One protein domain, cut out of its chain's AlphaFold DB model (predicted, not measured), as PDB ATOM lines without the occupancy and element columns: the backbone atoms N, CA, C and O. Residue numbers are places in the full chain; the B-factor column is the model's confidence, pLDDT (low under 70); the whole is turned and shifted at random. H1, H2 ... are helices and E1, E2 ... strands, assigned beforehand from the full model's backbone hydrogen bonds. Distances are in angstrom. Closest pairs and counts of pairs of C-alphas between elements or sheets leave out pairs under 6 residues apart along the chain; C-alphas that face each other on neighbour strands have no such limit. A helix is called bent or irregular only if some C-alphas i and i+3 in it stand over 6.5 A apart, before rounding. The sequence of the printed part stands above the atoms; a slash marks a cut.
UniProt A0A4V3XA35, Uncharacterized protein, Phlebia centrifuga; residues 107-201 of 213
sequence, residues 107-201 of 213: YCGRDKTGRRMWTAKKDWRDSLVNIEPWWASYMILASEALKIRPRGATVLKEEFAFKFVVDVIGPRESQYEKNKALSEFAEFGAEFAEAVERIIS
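Overview. This is residues 107 to 201 of the 213 residues of an uncharacterized protein of Phlebia centrifuga (UniProt A0A4V3XA35). One long helix, H5, makes the longest axis, with H2 and H4 side by side and antiparallel along one side of it, in a three-helix bundle that is up and down, each helix running against the one before it. H4 and H5 open from their turn as a V, short H3 packs on H5 and the end of H2, and a small hairpin of strands, E1 and E2, sits by the last part of H5 with short H1 next to E1. The printed part has 95 residues, with two named strands and then five named helices in the order E1 E2 H1 H2 H3 H4 H5; the sheet E1 - E2 is antiparallel and the class is mostly helix. The whole is compact, with a radius of gyration of the C-alphas of 13.6 A and spans of 41 by 31 by 22 A.

Along the chain. E1 is residues 107 to 110, 8.6 A long, from C-alpha 107 at (83.264, 101.733, -13.397). E2 is residues 116 to 120, 13.7 A. H1 is residues 124 to 127, 5.3 A. H2 is residues 133 to 146, 21.0 A, from C-alpha 133 at (84.112, 93.680, -25.205); it is neither bent nor irregular, but only just: C-alphas 133 and 136 are 6.4 A apart. H3 is residues 152 to 156, 7.2 A. H4 is residues 158 to 169, 14.8 A, and irregular: C-alphas 160 and 163 are 7.0 A apart. H5 is residues 175 to 201, 39.0 A, ending at C-alpha 201 at (71.906, 102.976, 1.215).

Arrangement. In the bundle, H2 and H4 touch at a shallow tilt of 9 degrees, opposite ways, the closest C-alphas being those of Trp 134 and Phe 164, 5.9 A. H4 and H5, a helical hairpin, touch with residues 168 to 169 and 177 to 182 alone, at a steep tilt of 38 degrees; the C-alphas of Ile 169 and Lys 178 are closest, 5.4 A. H2 and H5 are near each other, with 11 pairs of C-alphas within 10 A. H3 touches H5 at residues 189 to 197, closest at the C-alphas of Gly 152 and Ala 193, 3.7 A, and touches H2 at residues 142 to 146, closest at Ala 142 and Val 155, 5.5 A between C-alphas. The hairpin E1 and E2 is antiparallel at 145 degrees, with N 108 and O 117 at 3.0 A and N 117 and O 109 at 2.8 A, within hydrogen-bond range. The closest C-alphas of E2 and H5 are those of Trp 118 and Ala 195, 6.4 A; E1 and H5 are apart. The closest C-alphas of E1 and H1 are those of Tyr 107 and Trp 124, 6.8 A. H1 and H2 are near each other, with 5 pairs of C-alphas within 10 A. In H5 every O i to N i+4 pair is within hydrogen-bond range; H2 has 9 of 10, H4 5 of 8, H3 0 of 1 but 2 of 2 O i to N i+3 pairs, and H1 is too short for an O i to N i+4 pair.

Size, cuts and confidence. The two C-alphas farthest apart, those of Glu 173 and Ser 201, are 42.2 A apart. The printed part has no cut and its links are tight. The mean pLDDT of the printed part is 81.2; residues 121 to 133 are under 70.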
ATOM      1  N   TYR A 107      81.898 101.996 -13.831       81.25
ATOM      2  CA  TYR A 107      83.264 101.733 -13.397       81.25
ATOM      3  C   TYR A 107      84.170 102.923 -13.671       81.25
ATOM      4  O   TYR A 107      84.073 103.560 -14.718       81.25
ATOM      5  N   CYS A 108      85.059 103.214 -12.727       78.00
ATOM      6  CA  CYS A 108      85.979 104.346 -12.820       78.00
ATOM      7  C   CYS A 108      87.434 103.999 -12.484       78.00
ATOM      8  O   CYS A 108      88.235 104.904 -12.257       78.00
ATOM      9  N   GLY A 109      87.788 102.712 -12.461       78.88
ATOM     10  CA  GLY A 109      89.155 102.247 -12.220       78.88
ATOM     11  C   GLY A 109      89.262 101.328 -11.009       78.88
ATOM     12  O   GLY A 109      88.293 100.682 -10.621       78.88
ATOM     13  N   ARG A 110      90.448 101.264 -10.403       83.44
ATOM     14  CA  ARG A 110      90.719 100.456  -9.207       83.44
ATOM     15  C   ARG A 110      91.233 101.319  -8.064       83.44
ATOM     16  O   ARG A 110      91.871 102.343  -8.301       83.44
ATOM     17  N   ASP A 111      90.944 100.911  -6.835       83.25
ATOM     18  CA  ASP A 111      91.501 101.545  -5.646       83.25
ATOM     19  C   ASP A 111      92.944 101.074  -5.387       83.25
ATOM     20  O   ASP A 111      93.511 100.266  -6.126       83.25
ATOM     21  N   LYS A 112      93.550 101.570  -4.302       84.06
ATOM     22  CA  LYS A 112      94.924 101.213  -3.907       84.06
ATOM     23  C   LYS A 112      95.103  99.728  -3.567       84.06
ATOM     24  O   LYS A 112      96.230  99.253  -3.541       84.06
ATOM     25  N   THR A 113      94.014  99.017  -3.282       85.31
ATOM     26  CA  THR A 113      94.004  97.581  -2.971       85.31
ATOM     27  C   THR A 113      93.753  96.720  -4.208       85.31
ATOM     28  O   THR A 113      93.773  95.496  -4.125       85.31
ATOM     29  N   GLY A 114      93.521  97.348  -5.365       79.38
ATOM     30  CA  GLY A 114      93.177  96.671  -6.607       79.38
ATOM     31  C   GLY A 114      91.686  96.350  -6.756       79.38
ATOM     32  O   GLY A 114      91.314  95.785  -7.787       79.38
ATOM     33  N   ARG A 115      90.814  96.726  -5.808       80.38
ATOM     34  CA  ARG A 115      89.358  96.535  -5.944       80.38
ATOM     35  C   ARG A 115      88.785  97.483  -6.985       80.38
ATOM     36  O   ARG A 115      89.231  98.627  -7.096       80.38
ATOM     37  N   ARG A 116      87.786  97.028  -7.749       84.81
ATOM     38  CA  ARG A 116      87.114  97.880  -8.737       84.81
ATOM     39  C   ARG A 116      86.364  99.007  -8.028       84.81
ATOM     40  O   ARG A 116      85.679  98.802  -7.028       84.81
ATOM     41  N   MET A 117      86.510 100.211  -8.561       84.12
ATOM     42  CA  MET A 117      85.823 101.403  -8.094       84.12
ATOM     43  C   MET A 117      84.653 101.736  -9.003       84.12
ATOM     44  O   MET A 117      84.709 101.602 -10.228       84.12
ATOM     45  N   TRP A 118      83.612 102.240  -8.358       86.81
ATOM     46  CA  TRP A 118      82.321 102.510  -8.955       86.81
ATOM     47  C   TRP A 118      81.865 103.896  -8.552       86.81
ATOM     48  O   TRP A 118      81.970 104.269  -7.382       86.81
ATOM     49  N   THR A 119      81.341 104.654  -9.503       83.62
ATOM     50  CA  THR A 119      80.860 106.009  -9.253       83.62
ATOM     51  C   THR A 119      79.595 106.276 -10.044       83.62
ATOM     52  O   THR A 119      79.467 105.863 -11.195       83.62
ATOM     53  N   ALA A 120      78.686 107.038  -9.445       79.12
ATOM     54  CA  ALA A 120      77.608 107.681 -10.175       79.12
ATOM     55  C   ALA A 120      78.211 108.836 -10.992       79.12
ATOM     56  O   ALA A 120      78.588 109.867 -10.433       79.12
ATOM     57  N   LYS A 121      78.377 108.655 -12.303       69.75
ATOM     58  CA  LYS A 121      78.782 109.718 -13.237       69.75
ATOM     59  C   LYS A 121      77.892 109.645 -14.467       69.75
ATOM     60  O   LYS A 121      77.525 108.564 -14.912       69.75
ATOM     61  N   LYS A 122      77.557 110.814 -15.012       56.62
ATOM     62  CA  LYS A 122      76.638 110.937 -16.148       56.62
ATOM     63  C   LYS A 122      77.153 110.187 -17.388       56.62
ATOM     64  O   LYS A 122      76.354 109.565 -18.077       56.62
ATOM     65  N   ASP A 123      78.478 110.150 -17.558       60.62
ATOM     66  CA  ASP A 123      79.137 109.683 -18.779       60.62
ATOM     67  C   ASP A 123      80.232 108.639 -18.488       60.62
ATOM     68  O   ASP A 123      81.368 108.743 -18.942       60.62
ATOM     69  N   TRP A 124      79.911 107.579 -17.731       60.66
ATOM     70  CA  TRP A 124      80.831 106.431 -17.597       60.66
ATOM     71  C   TRP A 124      81.176 105.791 -18.952       60.66
ATOM     72  O   TRP A 124      82.200 105.123 -19.081       60.66
ATOM     73  N   ARG A 125      80.337 106.027 -19.969       57.12
ATOM     74  CA  ARG A 125      80.536 105.591 -21.354       57.12
ATOM     75  C   ARG A 125      81.842 106.125 -21.957       57.12
ATOM     76  O   ARG A 125      82.450 105.417 -22.748       57.12
ATOM     77  N   ASP A 126      82.329 107.285 -21.518       53.62
ATOM     78  CA  ASP A 126      83.600 107.854 -21.998       53.62
ATOM     79  C   ASP A 126      84.828 107.172 -21.369       53.62
ATOM     80  O   ASP A 126      85.942 107.265 -21.878       53.62
ATOM     81  N   SER A 127      84.634 106.439 -20.266       54.12
ATOM     82  CA  SER A 127      85.685 105.665 -19.583       54.12
ATOM     83  C   SER A 127      85.854 104.246 -20.153       54.12
ATOM     84  O   SER A 127      86.586 103.443 -19.581       54.12
ATOM     85  N   LEU A 128      85.185 103.924 -21.270       53.47
ATOM     86  CA  LEU A 128      85.171 102.595 -21.902       53.47
ATOM     87  C   LEU A 128      86.439 102.235 -22.693       53.47
ATOM     88  O   LEU A 128      86.503 101.168 -23.304       53.47
ATOM     89  N   VAL A 129      87.459 103.091 -22.695       47.00
ATOM     90  CA  VAL A 129      88.707 102.814 -23.406       47.00
ATOM     91  C   VAL A 129      89.516 101.786 -22.596       47.00
ATOM     92  O   VAL A 129      90.016 102.110 -21.521       47.00
ATOM     93  N   ASN A 130      89.654 100.563 -23.131       50.50
ATOM     94  CA  ASN A 130      90.457  99.424 -22.628       50.50
ATOM     95  C   ASN A 130      89.779  98.394 -21.697       50.50
ATOM     96  O   ASN A 130      90.461  97.787 -20.870       50.50
ATOM     97  N   ILE A 131      88.473  98.139 -21.828       57.84
ATOM     98  CA  ILE A 131      87.797  97.052 -21.090       57.84
ATOM     99  C   ILE A 131      87.306  95.976 -22.071       57.84
ATOM    100  O   ILE A 131      86.957  96.292 -23.207       57.84
ATOM    101  N   GLU A 132      87.315  94.704 -21.652       63.88
ATOM    102  CA  GLU A 132      86.874  93.560 -22.462       63.88
ATOM    103  C   GLU A 132      85.502  93.797 -23.138       63.88
ATOM    104  O   GLU A 132      84.602  94.365 -22.512       63.88
ATOM    105  N   PRO A 133      85.286  93.330 -24.387       68.25
ATOM    106  CA  PRO A 133      84.112  93.680 -25.205       68.25
ATOM    107  C   PRO A 133      82.734  93.427 -24.568       68.25
ATOM    108  O   PRO A 133      81.763  94.122 -24.878       68.25
ATOM    109  N   TRP A 134      82.623  92.450 -23.663       76.44
ATOM    110  CA  TRP A 134      81.357  92.106 -23.009       76.44
ATOM    111  C   TRP A 134      80.919  93.123 -21.956       76.44
ATOM    112  O   TRP A 134      79.720  93.279 -21.710       76.44
ATOM    113  N   TRP A 135      81.873  93.846 -21.366       78.12
ATOM    114  CA  TRP A 135      81.639  94.782 -20.275       78.12
ATOM    115  C   TRP A 135      80.618  95.853 -20.642       78.12
ATOM    116  O   TRP A 135      79.665  96.105 -19.907       78.12
ATOM    117  N   ALA A 136      80.823  96.501 -21.792       76.25
ATOM    118  CA  ALA A 136      79.982  97.610 -22.221       76.25
ATOM    119  C   ALA A 136      78.533  97.144 -22.405       76.25
ATOM    120  O   ALA A 136      77.603  97.825 -21.978       76.25
ATOM    121  N   SER A 137      78.357  95.944 -22.964       78.75
ATOM    122  CA  SER A 137      77.043  95.330 -23.143       78.75
ATOM    123  C   SER A 137      76.374  95.023 -21.805       78.75
ATOM    124  O   SER A 137      75.218  95.394 -21.608       78.75
ATOM    125  N   TYR A 138      77.107  94.412 -20.868       84.62
ATOM    126  CA  TYR A 138      76.605  94.153 -19.520       84.62
ATOM    127  C   TYR A 138      76.182  95.450 -18.822       84.62
ATOM    128  O   TYR A 138      75.059  95.546 -18.337       84.62
ATOM    129  N   MET A 139      77.037  96.477 -18.823       85.12
ATOM    130  CA  MET A 139      76.754  97.738 -18.134       85.12
ATOM    131  C   MET A 139      75.571  98.493 -18.743       85.12
ATOM    132  O   MET A 139      74.790  99.090 -18.004       85.12
ATOM    133  N   ILE A 140      75.397  98.453 -20.070       83.31
ATOM    134  CA  ILE A 140      74.211  99.022 -20.724       83.31
ATOM    135  C   ILE A 140      72.953  98.303 -20.228       83.31
ATOM    136  O   ILE A 140      72.052  98.964 -19.712       83.31
ATOM    137  N   LEU A 141      72.911  96.970 -20.315       85.75
ATOM    138  CA  LEU A 141      71.751  96.179 -19.891       85.75
ATOM    139  C   LEU A 141      71.442  96.374 -18.404       85.75
ATOM    140  O   LEU A 141      70.296  96.630 -18.031       85.75
ATOM    141  N   ALA A 142      72.469  96.320 -17.560       89.25
ATOM    142  CA  ALA A 142      72.338  96.526 -16.130       89.25
ATOM    143  C   ALA A 142      71.818  97.937 -15.812       89.25
ATOM    144  O   ALA A 142      70.924  98.088 -14.981       89.25
ATOM    145  N   SER A 143      72.304  98.972 -16.508       89.06
ATOM    146  CA  SER A 143      71.822 100.345 -16.316       89.06
ATOM    147  C   SER A 143      70.338 100.499 -16.657       89.06
ATOM    148  O   SER A 143      69.617 101.160 -15.909       89.06
ATOM    149  N   GLU A 144      69.858  99.858 -17.729       89.69
ATOM    150  CA  GLU A 144      68.440  99.865 -18.106       89.69
ATOM    151  C   GLU A 144      67.584  99.108 -17.084       89.69
ATOM    152  O   GLU A 144      66.555  99.617 -16.642       89.69
ATOM    153  N   ALA A 145      68.041  97.945 -16.615       91.69
ATOM    154  CA  ALA A 145      67.332  97.184 -15.591       91.69
ATOM    155  C   ALA A 145      67.244  97.941 -14.252       91.69
ATOM    156  O   ALA A 145      66.192  97.958 -13.606       91.69
ATOM    157  N   LEU A 146      68.312  98.643 -13.858       93.12
ATOM    158  CA  LEU A 146      68.363  99.457 -12.639       93.12
ATOM    159  C   LEU A 146      67.466 100.707 -12.698       93.12
ATOM    160  O   LEU A 146      67.093 101.229 -11.644       93.12
ATOM    161  N   LYS A 147      67.061 101.180 -13.888       91.88
ATOM    162  CA  LYS A 147      66.020 102.224 -14.007       91.88
ATOM    163  C   LYS A 147      64.656 101.734 -13.537       91.88
ATOM    164  O   LYS A 147      63.810 102.552 -13.177       91.88
ATOM    165  N   ILE A 148      64.444 100.423 -13.555       91.19
ATOM    166  CA  ILE A 148      63.198  99.791 -13.144       91.19
ATOM    167  C   ILE A 148      63.334  99.292 -11.700       91.19
ATOM    168  O   ILE A 148      62.530  99.675 -10.850       91.19
ATOM    169  N   ARG A 149      64.379  98.499 -11.416       93.25
ATOM    170  CA  ARG A 149      64.612  97.810 -10.136       93.25
ATOM    171  C   ARG A 149      65.980  98.187  -9.552       93.25
ATOM    172  O   ARG A 149      66.959  97.474  -9.793       93.25
ATOM    173  N   PRO A 150      66.110  99.317  -8.836       93.94
ATOM    174  CA  PRO A 150      67.400  99.802  -8.348       93.94
ATOM    175  C   PRO A 150      67.853  99.004  -7.120       93.94
ATOM    176  O   PRO A 150      67.710  99.463  -5.992       93.94
ATOM    177  N   ARG A 151      68.377  97.796  -7.335       94.56
ATOM    178  CA  ARG A 151      68.919  96.883  -6.316       94.56
ATOM    179  C   ARG A 151      70.076  96.093  -6.906       94.56
ATOM    180  O   ARG A 151      70.068  95.791  -8.097       94.56
ATOM    181  N   GLY A 152      71.049  95.722  -6.076       92.25
ATOM    182  CA  GLY A 152      72.207  94.948  -6.524       92.25
ATOM    183  C   GLY A 152      71.812  93.563  -7.041       92.25
ATOM    184  O   GLY A 152      72.323  93.112  -8.056       92.25
ATOM    185  N   ALA A 153      70.813  92.927  -6.424       92.06
ATOM    186  CA  ALA A 153      70.294  91.636  -6.882       92.06
ATOM    187  C   ALA A 153      69.750  91.667  -8.326       92.06
ATOM    188  O   ALA A 153      69.733  90.637  -8.996       92.06
ATOM    189  N   THR A 154      69.341  92.837  -8.834       91.75
ATOM    190  CA  THR A 154      68.872  92.989 -10.217       91.75
ATOM    191  C   THR A 154      69.960  92.618 -11.214       91.75
ATOM    192  O   THR A 154      69.671  91.902 -12.156       91.75
ATOM    193  N   VAL A 155      71.207  93.045 -10.998       90.44
ATOM    194  CA  VAL A 155      72.299  92.874 -11.977       90.44
ATOM    195  C   VAL A 155      72.961  91.491 -11.927       90.44
ATOM    196  O   VAL A 155      73.892  91.221 -12.685       90.44
ATOM    197  N   LEU A 156      72.479  90.624 -11.031       89.50
ATOM    198  CA  LEU A 156      72.929  89.243 -10.847       89.50
ATOM    199  C   LEU A 156      72.006  88.214 -11.514       89.50
ATOM    200  O   LEU A 156      72.288  87.021 -11.465       89.50
ATOM    201  N   LYS A 157      70.887  88.646 -12.108       84.69
ATOM    202  CA  LYS A 157      69.949  87.728 -12.762       84.69
ATOM    203  C   LYS A 157      70.575  87.078 -13.999       84.69
ATOM    204  O   LYS A 157      71.363  87.688 -14.718       84.69
ATOM    205  N   GLU A 158      70.163  85.848 -14.289       70.06
ATOM    206  CA  GLU A 158      70.688  85.060 -15.414       70.06
ATOM    207  C   GLU A 158      70.477  85.731 -16.781       70.06
ATOM    208  O   GLU A 158      71.259  85.522 -17.708       70.06
ATOM    209  N   GLU A 159      69.474  86.608 -16.896       73.81
ATOM    210  CA  GLU A 159      69.167  87.378 -18.110       73.81
ATOM    211  C   GLU A 159      70.354  88.217 -18.624       73.81
ATOM    212  O   GLU A 159      70.461  88.466 -19.825       73.81
ATOM    213  N   PHE A 160      71.300  88.589 -17.755       71.31
ATOM    214  CA  PHE A 160      72.497  89.349 -18.134       71.31
ATOM    215  C   PHE A 160      73.641  88.471 -18.667       71.31
ATOM    216  O   PHE A 160      74.571  88.989 -19.289       71.31
ATOM    217  N   ALA A 161      73.586  87.151 -18.461       70.81
ATOM    218  CA  ALA A 161      74.657  86.228 -18.829       70.81
ATOM    219  C   ALA A 161      74.608  85.797 -20.304       70.81
ATOM    220  O   ALA A 161      75.626  85.380 -20.852       70.81
ATOM    221  N   PHE A 162      73.461  85.920 -20.983       72.69
ATOM    222  CA  PHE A 162      73.282  85.372 -22.334       72.69
ATOM    223  C   PHE A 162      74.303  85.917 -23.346       72.69
ATOM    224  O   PHE A 162      75.004  85.153 -24.008       72.69
ATOM    225  N   LYS A 163      74.444  87.247 -23.430       70.69
ATOM    226  CA  LYS A 163      75.388  87.879 -24.365       70.69
ATOM    227  C   LYS A 163      76.846  87.579 -24.008       70.69
ATOM    228  O   LYS A 163      77.668  87.392 -24.897       70.69
ATOM    229  N   PHE A 164      77.149  87.475 -22.715       77.06
ATOM    230  CA  PHE A 164      78.468  87.077 -22.230       77.06
ATOM    231  C   PHE A 164      78.827  85.648 -22.667       77.06
ATOM    232  O   PHE A 164      79.917  85.408 -23.183       77.06
ATOM    233  N   VAL A 165      77.891  84.707 -22.531       79.50
ATOM    234  CA  VAL A 165      78.097  83.314 -22.941       79.50
ATOM    235  C   VAL A 165      78.358  83.216 -24.445       79.50
ATOM    236  O   VAL A 165      79.311  82.557 -24.856       79.50
ATOM    237  N   VAL A 166      77.563  83.898 -25.270       77.12
ATOM    238  CA  VAL A 166      77.722  83.845 -26.732       77.12
ATOM    239  C   VAL A 166      79.037  84.487 -27.183       77.12
ATOM    240  O   VAL A 166      79.800  83.852 -27.906       77.12
ATOM    241  N   ASP A 167      79.329  85.711 -26.734       73.88
ATOM    242  CA  ASP A 167      80.433  86.508 -27.285       73.88
ATOM    243  C   ASP A 167      81.799  86.179 -26.650       73.88
ATOM    244  O   ASP A 167      82.834  86.402 -27.277       73.88
ATOM    245  N   VAL A 168      81.830  85.665 -25.412       76.94
ATOM    246  CA  VAL A 168      83.076  85.454 -24.643       76.94
ATOM    247  C   VAL A 168      83.365  83.985 -24.382       76.94
ATOM    248  O   VAL A 168      84.518  83.572 -24.483       76.94
ATOM    249  N   ILE A 169      82.350  83.198 -24.016       79.50
ATOM    250  CA  ILE A 169      82.529  81.780 -23.669       79.50
ATOM    251  C   ILE A 169      82.555  80.906 -24.924       79.50
ATOM    252  O   ILE A 169      83.395  80.011 -25.017       79.50
ATOM    253  N   GLY A 170      81.668  81.170 -25.890       80.75
ATOM    254  CA  GLY A 170      81.550  80.410 -27.139       80.75
ATOM    255  C   GLY A 170      82.868  80.265 -27.913       80.75
ATOM    256  O   GLY A 170      83.242  79.134 -28.222       80.75
ATOM    257  N   PRO A 171      83.610  81.360 -28.174       83.19
ATOM    258  CA  PRO A 171      84.863  81.316 -28.934       83.19
ATOM    259  C   PRO A 171      86.056  80.668 -28.213       83.19
ATOM    260  O   PRO A 171      87.093  80.468 -28.837       83.19
ATOM    261  N   ARG A 172      85.965  80.377 -26.907       79.81
ATOM    262  CA  ARG A 172      87.086  79.820 -26.129       79.81
ATOM    263  C   ARG A 172      87.197  78.315 -26.349       79.81
ATOM    264  O   ARG A 172      86.212  77.588 -26.225       79.81
ATOM    265  N   GLU A 173      88.404  77.836 -26.626       78.31
ATOM    266  CA  GLU A 173      88.632  76.428 -26.967       78.31
ATOM    267  C   GLU A 173      88.757  75.548 -25.718       78.31
ATOM    268  O   GLU A 173      88.195  74.452 -25.671       78.31
ATOM    269  N   SER A 174      89.423  76.032 -24.663       91.19
ATOM    270  CA  SER A 174      89.657  75.232 -23.459       91.19
ATOM    271  C   SER A 174      88.582  75.424 -22.379       91.19
ATOM    272  O   SER A 174      88.071  76.522 -22.148       91.19
ATOM    273  N   GLN A 175      88.277  74.355 -21.632       86.75
ATOM    274  CA  GLN A 175      87.379  74.435 -20.471       86.75
ATOM    275  C   GLN A 175      87.923  75.375 -19.383       86.75
ATOM    276  O   GLN A 175      87.154  76.046 -18.697       86.75
ATOM    277  N   TYR A 176      89.251  75.449 -19.242       86.75
ATOM    278  CA  TYR A 176      89.911  76.347 -18.298       86.75
ATOM    279  C   TYR A 176      89.597  77.818 -18.599       86.75
ATOM    280  O   TYR A 176      89.180  78.549 -17.704       86.75
ATOM    281  N   GLU A 177      89.719  78.250 -19.856       82.75
ATOM    282  CA  GLU A 177      89.432  79.633 -20.252       82.75
ATOM    283  C   GLU A 177      87.954  79.988 -20.098       82.75
ATOM    284  O   GLU A 177      87.643  81.129 -19.749       82.75
ATOM    285  N   LYS A 178      87.050  79.030 -20.340       84.12
ATOM    286  CA  LYS A 178      85.607  79.197 -20.108       84.12
ATOM    287  C   LYS A 178      85.309  79.393 -18.623       84.12
ATOM    288  O   LYS A 178      84.654  80.362 -18.253       84.12
ATOM    289  N   ASN A 179      85.840  78.517 -17.770       86.00
ATOM    290  CA  ASN A 179      85.653  78.602 -16.319       86.00
ATOM    291  C   ASN A 179      86.250  79.893 -15.746       86.00
ATOM    292  O   ASN A 179      85.625  80.538 -14.907       86.00
ATOM    293  N   LYS A 180      87.432  80.296 -16.226       84.50
ATOM    294  CA  LYS A 180      88.077  81.549 -15.826       84.50
ATOM    295  C   LYS A 180      87.195  82.758 -16.146       84.50
ATOM    296  O   LYS A 180      86.950  83.570 -15.263       84.50
ATOM    297  N   ALA A 181      86.668  82.833 -17.367       82.81
ATOM    298  CA  ALA A 181      85.774  83.915 -17.768       82.81
ATOM    299  C   ALA A 181      84.477  83.936 -16.941       82.81
ATOM    300  O   ALA A 181      84.043  85.001 -16.512       82.81
ATOM    301  N   LEU A 182      83.875  82.774 -16.660       84.00
ATOM    302  CA  LEU A 182      82.695  82.691 -15.789       84.00
ATOM    303  C   LEU A 182      82.979  83.205 -14.370       84.00
ATOM    304  O   LEU A 182      82.156  83.937 -13.822       84.00
ATOM    305  N   SER A 183      84.138  82.863 -13.795       84.69
ATOM    306  CA  SER A 183      84.562  83.379 -12.484       84.69
ATOM    307  C   SER A 183      84.719  84.896 -12.513       84.69
ATOM    308  O   SER A 183      84.149  85.591 -11.678       84.69
ATOM    309  N   GLU A 184      85.422  85.423 -13.519       82.38
ATOM    310  CA  GLU A 184      85.638  86.863 -13.679       82.38
ATOM    311  C   GLU A 184      84.314  87.625 -13.834       82.38
ATOM    312  O   GLU A 184      84.154  88.696 -13.248       82.38
ATOM    313  N   PHE A 185      83.345  87.063 -14.567       84.38
ATOM    314  CA  PHE A 185      81.999  87.618 -14.711       84.38
ATOM    315  C   PHE A 185      81.210  87.601 -13.396       84.38
ATOM    316  O   PHE A 185      80.587  88.601 -13.040       84.38
ATOM    317  N   ALA A 186      81.249  86.491 -12.656       86.44
ATOM    318  CA  ALA A 186      80.551  86.362 -11.379       86.44
ATOM    319  C   ALA A 186      81.121  87.315 -10.315       86.44
ATOM    320  O   ALA A 186      80.365  88.040  -9.668       86.44
ATOM    321  N   GLU A 187      82.449  87.368 -10.178       86.62
ATOM    322  CA  GLU A 187      83.149  88.308  -9.296       86.62
ATOM    323  C   GLU A 187      82.806  89.752  -9.651       86.62
ATOM    324  O   GLU A 187      82.523  90.583  -8.788       86.62
ATOM    325  N   PHE A 188      82.797  90.044 -10.949       87.06
ATOM    326  CA  PHE A 188      82.460  91.355 -11.452       87.06
ATOM    327  C   PHE A 188      81.027  91.779 -11.101       87.06
ATOM    328  O   PHE A 188      80.819  92.869 -10.560       87.06
ATOM    329  N   GLY A 189      80.049  90.916 -11.384       89.00
ATOM    330  CA  GLY A 189      78.647  91.168 -11.067       89.00
ATOM    331  C   GLY A 189      78.422  91.347  -9.566       89.00
ATOM    332  O   GLY A 189      77.691  92.252  -9.164       89.00
ATOM    333  N   ALA A 190      79.089  90.543  -8.732       90.81
ATOM    334  CA  ALA A 190      79.002  90.638  -7.275       90.81
ATOM    335  C   ALA A 190      79.541  91.978  -6.745       90.81
ATOM    336  O   ALA A 190      78.853  92.656  -5.979       90.81
ATOM    337  N   GLU A 191      80.723  92.408  -7.200       90.50
ATOM    338  CA  GLU A 191      81.286  93.715  -6.836       90.50
ATOM    339  C   GLU A 191      80.389  94.871  -7.298       90.50
ATOM    340  O   GLU A 191      80.228  95.868  -6.583       90.50
ATOM    341  N   PHE A 192      79.787  94.753  -8.485       91.19
ATOM    342  CA  PHE A 192      78.872  95.773  -8.984       91.19
ATOM    343  C   PHE A 192      77.594  95.851  -8.155       91.19
ATOM    344  O   PHE A 192      77.161  96.940  -7.775       91.19
ATOM    345  N   ALA A 193      77.007  94.696  -7.840       94.00
ATOM    346  CA  ALA A 193      75.821  94.590  -7.008       94.00
ATOM    347  C   ALA A 193      76.053  95.225  -5.630       94.00
ATOM    348  O   ALA A 193      75.234  96.029  -5.182       94.00
ATOM    349  N   GLU A 194      77.195  94.951  -4.993       93.75
ATOM    350  CA  GLU A 194      77.576  95.575  -3.721       93.75
ATOM    351  C   GLU A 194      77.714  97.100  -3.855       93.75
ATOM    352  O   GLU A 194      77.239  97.866  -3.011       93.75
ATOM    353  N   ALA A 195      78.311  97.575  -4.949       92.62
ATOM    354  CA  ALA A 195      78.442  99.003  -5.200       92.62
ATOM    355  C   ALA A 195      77.084  99.698  -5.381       92.62
ATOM    356  O   ALA A 195      76.896 100.808  -4.871       92.62
ATOM    357  N   VAL A 196      76.144  99.047  -6.071       94.44
ATOM    358  CA  VAL A 196      74.754  99.498  -6.213       94.44
ATOM    359  C   VAL A 196      74.080  99.570  -4.840       94.44
ATOM    360  O   VAL A 196      73.515 100.604  -4.483       94.44
ATOM    361  N   GLU A 197      74.205  98.527  -4.019       95.00
ATOM    362  CA  GLU A 197      73.655  98.509  -2.659       95.00
ATOM    363  C   GLU A 197      74.191  99.649  -1.789       95.00
ATOM    364  O   GLU A 197      73.426 100.333  -1.101       95.00
ATOM    365  N   ARG A 198      75.499  99.904  -1.870       94.00
ATOM    366  CA  ARG A 198      76.175 100.964  -1.122       94.00
ATOM    367  C   ARG A 198      75.738 102.367  -1.540       94.00
ATOM    368  O   ARG A 198      75.618 103.239  -0.686       94.00
ATOM    369  N   ILE A 199      75.518 102.627  -2.832       93.31
ATOM    370  CA  ILE A 199      75.055 103.959  -3.252       93.31
ATOM    371  C   ILE A 199      73.584 104.172  -2.881       93.31
ATOM    372  O   ILE A 199      73.207 105.268  -2.471       93.31
ATOM    373  N   ILE A 200      72.754 103.129  -2.957       94.38
ATOM    374  CA  ILE A 200      71.335 103.213  -2.591       94.38
ATOM    375  C   ILE A 200      71.157 103.412  -1.087       94.38
ATOM    376  O   ILE A 200      70.274 104.168  -0.695       94.38
ATOM    377  N   SER A 201      71.992 102.799  -0.242       93.50
ATOM    378  CA  SER A 201      71.906 102.976   1.215       93.50
ATOM    379  C   SER A 201      72.176 104.416   1.672       93.50
ATOM    380  O   SER A 201      71.706 104.825   2.733       93.50
TER     381      SER A 201